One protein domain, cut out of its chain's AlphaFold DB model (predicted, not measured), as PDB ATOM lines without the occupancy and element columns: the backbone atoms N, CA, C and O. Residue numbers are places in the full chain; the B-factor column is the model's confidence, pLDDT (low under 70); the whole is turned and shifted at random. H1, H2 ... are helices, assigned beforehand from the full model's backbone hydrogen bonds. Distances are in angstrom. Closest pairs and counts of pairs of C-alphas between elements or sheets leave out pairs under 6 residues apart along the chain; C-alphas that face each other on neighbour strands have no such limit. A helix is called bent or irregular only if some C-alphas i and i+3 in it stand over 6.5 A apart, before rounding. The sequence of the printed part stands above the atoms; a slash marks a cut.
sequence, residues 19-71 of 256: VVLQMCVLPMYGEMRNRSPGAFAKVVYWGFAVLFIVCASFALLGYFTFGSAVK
ATOM      1  N   VAL A  19     -41.981  19.548 -44.972       77.69
ATOM      2  CA  VAL A  19     -41.637  20.040 -46.319       77.69
ATOM      3  C   VAL A  19     -40.333  19.435 -46.840       77.69
ATOM      4  O   VAL A  19     -40.141  19.384 -48.050       77.69
ATOM      5  N   VAL A  20     -39.464  18.886 -45.982       78.88
ATOM      6  CA  VAL A  20     -38.243  18.169 -46.409       78.88
ATOM      7  C   VAL A  20     -38.559  17.026 -47.388       78.88
ATOM      8  O   VAL A  20     -37.739  16.723 -48.258       78.88
ATOM      9  N   LEU A  21     -39.780  16.473 -47.353       82.38
ATOM     10  CA  LEU A  21     -40.268  15.490 -48.331       82.38
ATOM     11  C   LEU A  21     -40.205  15.976 -49.788       82.38
ATOM     12  O   LEU A  21     -40.172  15.150 -50.701       82.38
ATOM     13  N   GLN A  22     -40.120  17.287 -50.030       82.50
ATOM     14  CA  GLN A  22     -39.934  17.840 -51.369       82.50
ATOM     15  C   GLN A  22     -38.653  17.333 -52.052       82.50
ATOM     16  O   GLN A  22     -38.620  17.236 -53.272       82.50
ATOM     17  N   MET A  23     -37.616  16.947 -51.300       80.44
ATOM     18  CA  MET A  23     -36.387  16.379 -51.878       80.44
ATOM     19  C   MET A  23     -36.601  14.950 -52.383       80.44
ATOM     20  O   MET A  23     -36.000  14.521 -53.366       80.44
ATOM     21  N   CYS A  24     -37.518  14.221 -51.752       84.75
ATOM     22  CA  CYS A  24     -37.882  12.862 -52.135       84.75
ATOM     23  C   CYS A  24     -38.934  12.829 -53.258       84.75
ATOM     24  O   CYS A  24     -39.239  11.759 -53.782       84.75
ATOM     25  N   VAL A  25     -39.484  13.984 -53.655       86.19
ATOM     26  CA  VAL A  25     -40.572  14.078 -54.640       86.19
ATOM     27  C   VAL A  25     -40.143  13.601 -56.031       86.19
ATOM     28  O   VAL A  25     -40.899  12.915 -56.713       86.19
ATOM     29  N   LEU A  26     -38.912  13.927 -56.437       85.50
ATOM     30  CA  LEU A  26     -38.362  13.601 -57.753       85.50
ATOM     31  C   LEU A  26     -38.118  12.095 -57.940       85.50
ATOM     32  O   LEU A  26     -38.633  11.549 -58.917       85.50
ATOM     33  N   PRO A  27     -37.399  11.394 -57.036       86.38
ATOM     34  CA  PRO A  27     -37.240   9.947 -57.162       86.38
ATOM     35  C   PRO A  27     -38.586   9.217 -57.056       86.38
ATOM     36  O   PRO A  27     -38.844   8.302 -57.830       86.38
ATOM     37  N   MET A  28     -39.496   9.677 -56.190       87.94
ATOM     38  CA  MET A  28     -40.842   9.103 -56.075       87.94
ATOM     39  C   MET A  28     -41.653   9.240 -57.372       87.94
ATOM     40  O   MET A  28     -42.331   8.301 -57.787       87.94
ATOM     41  N   TYR A  29     -41.568  10.393 -58.043       87.94
ATOM     42  CA  TYR A  29     -42.195  10.595 -59.349       87.94
ATOM     43  C   TYR A  29     -41.578   9.694 -60.431       87.94
ATOM     44  O   TYR A  29     -42.291   9.208 -61.311       87.94
ATOM     45  N   GLY A  30     -40.265   9.452 -60.354       88.12
ATOM     46  CA  GLY A  30     -39.530   8.565 -61.260       88.12
ATOM     47  C   GLY A  30     -40.015   7.115 -61.213       88.12
ATOM     48  O   GLY A  30     -40.200   6.506 -62.269       88.12
ATOM     49  N   GLU A  31     -40.305   6.603 -60.018       90.12
ATOM     50  CA  GLU A  31     -40.752   5.220 -59.793       90.12
ATOM     51  C   GLU A  31     -42.246   4.988 -60.087       90.12
ATOM     52  O   GLU A  31     -42.714   3.851 -60.167       90.12
ATOM     53  N   MET A  32     -43.035   6.047 -60.284       90.25
ATOM     54  CA  MET A  32     -44.466   5.905 -60.542       90.25
ATOM     55  C   MET A  32     -44.730   5.354 -61.955       90.25
ATOM     56  O   MET A  32     -44.347   5.959 -62.957       90.25
ATOM     57  N   ARG A  33     -45.482   4.244 -62.048       87.19
ATOM     58  CA  ARG A  33     -45.846   3.585 -63.323       87.19
ATOM     59  C   ARG A  33     -46.518   4.532 -64.327       87.19
ATOM     60  O   ARG A  33     -46.199   4.499 -65.510       87.19
ATOM     61  N   ASN A  34     -47.431   5.387 -63.858       86.81
ATOM     62  CA  ASN A  34     -48.163   6.348 -64.688       86.81
ATOM     63  C   ASN A  34     -47.669   7.774 -64.435       86.81
ATOM     64  O   ASN A  34     -48.255   8.509 -63.640       86.81
ATOM     65  N   ARG A  35     -46.602   8.177 -65.133       86.19
ATOM     66  CA  ARG A  35     -45.973   9.501 -65.010       86.19
ATOM     67  C   ARG A  35     -46.866  10.603 -65.584       86.19
ATOM     68  O   ARG A  35     -46.718  11.017 -66.731       86.19
ATOM     69  N   SER A  36     -47.811  11.078 -64.778       90.94
ATOM     70  CA  SER A  36     -48.573  12.293 -65.063       90.94
ATOM     71  C   SER A  36     -48.627  13.195 -63.826       90.94
ATOM     72  O   SER A  36     -48.820  12.695 -62.713       90.94
ATOM     73  N   PRO A  37     -48.506  14.524 -63.992       87.62
ATOM     74  CA  PRO A  37     -48.513  15.459 -62.866       87.62
ATOM     75  C   PRO A  37     -49.848  15.441 -62.110       87.62
ATOM     76  O   PRO A  37     -49.869  15.570 -60.890       87.62
ATOM     77  N   GLY A  38     -50.962  15.210 -62.813       89.75
ATOM     78  CA  GLY A  38     -52.284  15.103 -62.194       89.75
ATOM     79  C   GLY A  38     -52.458  13.845 -61.338       89.75
ATOM     80  O   GLY A  38     -53.047  13.925 -60.264       89.75
ATOM     81  N   ALA A  39     -51.938  12.690 -61.775       88.62
ATOM     82  CA  ALA A  39     -51.978  11.473 -60.960       88.62
ATOM     83  C   ALA A  39     -51.060  11.594 -59.740       88.62
ATOM     84  O   ALA A  39     -51.468  11.256 -58.632       88.62
ATOM     85  N   PHE A  40     -49.863  12.152 -59.931       89.69
ATOM     86  CA  PHE A  40     -48.920  12.367 -58.842       89.69
ATOM     87  C   PHE A  40     -49.482  13.294 -57.760       89.69
ATOM     88  O   PHE A  40     -49.446  12.949 -56.583       89.69
ATOM     89  N   ALA A  41     -50.086  14.422 -58.153       89.75
ATOM     90  CA  ALA A  41     -50.713  15.346 -57.211       89.75
ATOM     91  C   ALA A  41     -51.811  14.670 -56.372       89.75
ATOM     92  O   ALA A  41     -51.893  14.912 -55.172       89.75
ATOM     93  N   LYS A  42     -52.617  13.781 -56.973       91.50
ATOM     94  CA  LYS A  42     -53.633  13.011 -56.237       91.50
ATOM     95  C   LYS A  42     -53.007  12.055 -55.221       91.50
ATOM     96  O   LYS A  42     -53.475  12.011 -54.090       91.50
ATOM     97  N   VAL A  43     -51.966  11.312 -55.606       92.00
ATOM     98  CA  VAL A  43     -51.271  10.376 -54.699       92.00
ATOM     99  C   VAL A  43     -50.642  11.126 -53.528       92.00
ATOM    100  O   VAL A  43     -50.829  10.735 -52.380       92.00
ATOM    101  N   VAL A  44     -49.960  12.236 -53.809       90.75
ATOM    102  CA  VAL A  44     -49.345  13.089 -52.787       90.75
ATOM    103  C   VAL A  44     -50.402  13.663 -51.845       90.75
ATOM    104  O   VAL A  44     -50.239  13.579 -50.631       90.75
ATOM    105  N   TYR A  45     -51.509  14.186 -52.381       91.06
ATOM    106  CA  TYR A  45     -52.606  14.722 -51.573       91.06
ATOM    107  C   TYR A  45     -53.189  13.669 -50.623       91.06
ATOM    108  O   TYR A  45     -53.295  13.917 -49.425       91.06
ATOM    109  N   TRP A  46     -53.512  12.477 -51.134       94.50
ATOM    110  CA  TRP A  46     -54.034  11.390 -50.304       94.50
ATOM    111  C   TRP A  46     -53.017  10.900 -49.272       94.50
ATOM    112  O   TRP A  46     -53.386  10.675 -48.122       94.50
ATOM    113  N   GLY A  47     -51.738  10.795 -49.643       91.62
ATOM    114  CA  GLY A  47     -50.667  10.427 -48.717       91.62
ATOM    115  C   GLY A  47     -50.540  11.414 -47.554       91.62
ATOM    116  O   GLY A  47     -50.513  11.001 -46.396       91.62
ATOM    117  N   PHE A  48     -50.542  12.719 -47.846       90.19
ATOM    118  CA  PHE A  48     -50.509  13.754 -46.812       90.19
ATOM    119  C   PHE A  48     -51.783  13.800 -45.970       90.19
ATOM    120  O   PHE A  48     -51.687  13.992 -44.760       90.19
ATOM    121  N   ALA A  49     -52.956  13.588 -46.569       92.25
ATOM    122  CA  ALA A  49     -54.217  13.548 -45.835       92.25
ATOM    123  C   ALA A  49     -54.243  12.394 -44.819       92.25
ATOM    124  O   ALA A  49     -54.571  12.606 -43.654       92.25
ATOM    125  N   VAL A  50     -53.834  11.188 -45.231       94.69
ATOM    126  CA  VAL A  50     -53.743  10.029 -44.327       94.69
ATOM    127  C   VAL A  50     -52.709  10.275 -43.229       94.69
ATOM    128  O   VAL A  50     -53.006  10.055 -42.056       94.69
ATOM    129  N   LEU A  51     -51.523  10.786 -43.577       90.75
ATOM    130  CA  LEU A  51     -50.483  11.103 -42.597       90.75
ATOM    131  C   LEU A  51     -50.970  12.131 -41.568       90.75
ATOM    132  O   LEU A  51     -50.759  11.947 -40.372       90.75
ATOM    133  N   PHE A  52     -51.660  13.179 -42.020       90.06
ATOM    134  CA  PHE A  52     -52.238  14.189 -41.142       90.06
ATOM    135  C   PHE A  52     -53.241  13.576 -40.161       90.06
ATOM    136  O   PHE A  52     -53.152  13.847 -38.969       90.06
ATOM    137  N   ILE A  53     -54.142  12.706 -40.626       94.44
ATOM    138  CA  ILE A  53     -55.126  12.028 -39.765       94.44
ATOM    139  C   ILE A  53     -54.429  11.143 -38.723       94.44
ATOM    140  O   ILE A  53     -54.794  11.167 -37.546       94.44
ATOM    141  N   VAL A  54     -53.398  10.394 -39.117       94.06
ATOM    142  CA  VAL A  54     -52.638   9.536 -38.194       94.06
ATOM    143  C   VAL A  54     -51.897  10.380 -37.152       94.06
ATOM    144  O   VAL A  54     -52.002  10.113 -35.957       94.06
ATOM    145  N   CYS A  55     -51.201  11.440 -37.567       90.31
ATOM    146  CA  CYS A  55     -50.491  12.323 -36.642       90.31
ATOM    147  C   CYS A  55     -51.446  13.100 -35.724       90.31
ATOM    148  O   CYS A  55     -51.175  13.223 -34.531       90.31
ATOM    149  N   ALA A  56     -52.567  13.596 -36.253       91.25
ATOM    150  CA  ALA A  56     -53.576  14.311 -35.480       91.25
ATOM    151  C   ALA A  56     -54.234  13.390 -34.449       91.25
ATOM    152  O   ALA A  56     -54.296  13.741 -33.276       91.25
ATOM    153  N   SER A  57     -54.661  12.188 -34.848       93.94
ATOM    154  CA  SER A  57     -55.254  11.225 -33.912       93.94
ATOM    155  C   SER A  57     -54.268  10.820 -32.813       93.94
ATOM    156  O   SER A  57     -54.637  10.827 -31.641       93.94
ATOM    157  N   PHE A  58     -52.995  10.581 -33.149       91.19
ATOM    158  CA  PHE A  58     -51.952  10.318 -32.157       91.19
ATOM    159  C   PHE A  58     -51.750  11.493 -31.187       91.19
ATOM    160  O   PHE A  58     -51.666  11.284 -29.976       91.19
ATOM    161  N   ALA A  59     -51.720  12.730 -31.692       88.56
ATOM    162  CA  ALA A  59     -51.585  13.926 -30.862       88.56
ATOM    163  C   ALA A  59     -52.790  14.129 -29.927       88.56
ATOM    164  O   ALA A  59     -52.601  14.396 -28.740       88.56
ATOM    165  N   LEU A  60     -54.018  13.955 -30.432       90.88
ATOM    166  CA  LEU A  60     -55.241  14.065 -29.633       90.88
ATOM    167  C   LEU A  60     -55.290  12.994 -28.538       90.88
ATOM    168  O   LEU A  60     -55.543  13.322 -27.382       90.88
ATOM    169  N   LEU A  61     -55.001  11.733 -28.874       91.00
ATOM    170  CA  LEU A  61     -54.970  10.637 -27.900       91.00
ATOM    171  C   LEU A  61     -53.875  10.845 -26.847       91.00
ATOM    172  O   LEU A  61     -54.105  10.602 -25.662       91.00
ATOM    173  N   GLY A  62     -52.702  11.340 -27.248       88.44
ATOM    174  CA  GLY A  62     -51.629  11.688 -26.319       88.44
ATOM    175  C   GLY A  62     -52.043  12.788 -25.339       88.44
ATOM    176  O   GLY A  62     -51.811  12.668 -24.139       88.44
ATOM    177  N   TYR A  63     -52.716  13.833 -25.823       88.19
ATOM    178  CA  TYR A  63     -53.184  14.916 -24.957       88.19
ATOM    179  C   TYR A  63     -54.346  14.482 -24.054       88.19
ATOM    180  O   TYR A  63     -54.384  14.851 -22.886       88.19
ATOM    181  N   PHE A  64     -55.261  13.645 -24.553       90.25
ATOM    182  CA  PHE A  64     -56.375  13.122 -23.760       90.25
ATOM    183  C   PHE A  64     -55.914  12.177 -22.638       90.25
ATOM    184  O   PHE A  64     -56.527  12.136 -21.578       90.25
ATOM    185  N   THR A  65     -54.824  11.432 -22.849       88.94
ATOM    186  CA  THR A  65     -54.302  10.464 -21.866       88.94
ATOM    187  C   THR A  65     -53.378  11.085 -20.820       88.94
ATOM    188  O   THR A  65     -53.478  10.733 -19.647       88.94
ATOM    189  N   PHE A  66     -52.483  12.000 -21.209       87.31
ATOM    190  CA  PHE A  66     -51.479  12.586 -20.304       87.31
ATOM    191  C   PHE A  66     -51.792  14.027 -19.867       87.31
ATOM    192  O   PHE A  66     -51.152  14.546 -18.948       87.31
ATOM    193  N   GLY A  67     -52.759  14.686 -20.507       85.94
ATOM    194  CA  GLY A  67     -53.160  16.056 -20.194       85.94
ATOM    195  C   GLY A  67     -52.025  17.072 -20.348       85.94
ATOM    196  O   GLY A  67     -51.184  16.988 -21.245       85.94
ATOM    197  N   SER A  68     -51.983  18.048 -19.438       78.00
ATOM    198  CA  SER A  68     -50.997  19.138 -19.434       78.00
ATOM    199  C   SER A  68     -49.581  18.718 -19.015       78.00
ATOM    200  O   SER A  68     -48.658  19.515 -19.152       78.00
ATOM    201  N   ALA A  69     -49.390  17.491 -18.518       80.00
ATOM    202  CA  ALA A  69     -48.096  16.983 -18.052       80.00
ATOM    203  C   ALA A  69     -47.295  16.236 -19.140       80.00
ATOM    204  O   ALA A  69     -46.268  15.619 -18.843       80.00
ATOM    205  N   VAL A  70     -47.750  16.268 -20.399       83.94
ATOM    206  CA  VAL A  70     -47.079  15.583 -21.511       83.94
ATOM    207  C   VAL A  70     -45.677  16.155 -21.751       83.94
ATOM    208  O   VAL A  70     -45.486  17.350 -21.978       83.94
ATOM    209  N   LYS A  71     -44.663  15.286 -21.705       85.88
ATOM    210  CA  LYS A  71     -43.280  15.659 -22.031       85.88
ATOM    211  C   LYS A  71     -43.081  15.731 -23.545       85.88
ATOM    212  O   LYS A  71     -43.732  15.010 -24.296       85.88
TER     213      LYS A  71
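What this domain is: This is residues 19 to 71 of the 256 residues of the protein "RDH13 protein" of Symbiodinium necroappetens (UniProt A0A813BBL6). An open hook: two short helices, H1 then H2, form an arm folded back beside the first part of one long helix, H3, which makes the length and kinks near its far end. The printed part has 53 residues with three named helices and no named strand, all helix by class. It is extended, a rod of 47 by 18 by 13 A, with radius of gyration of the C-alphas 16.1 A.

How they stand to each other: H1, residues 19 to 23, and H2, residues 25 to 31, meet only through their tight link. H2 and H3, residues 37 to 69, are close but not clearly touching, the closest C-alphas being Tyr 29 and Phe 40, 7.0 A; they run opposite ways at a steep tilt of 57 degrees. H1 and H3 are apart. Every O i to N i+4 pair is within hydrogen-bond range in H2, 27 of 29 in H3 and 0 of 1 in H1, where 2 of 2 O i to N i+3 pairs are.

Where its parts are: H1 begins at C-alpha 19 (-41.637, 20.040, -46.319) and spans 8.5 A; H2 spans 10.2 A. H3 spans 44.8 A to C-alpha 69 (-48.096, 16.983, -18.052), with a kink of 58 degrees near residue 63; it is irregular, C-alphas 65 and 68 being 9.6 A apart.

The domain as a whole: The farthest C-alphas, Asn 34 and Ala 69, are 47.8 A apart. The printed part has no cut, and no printed residue is under pLDDT 70.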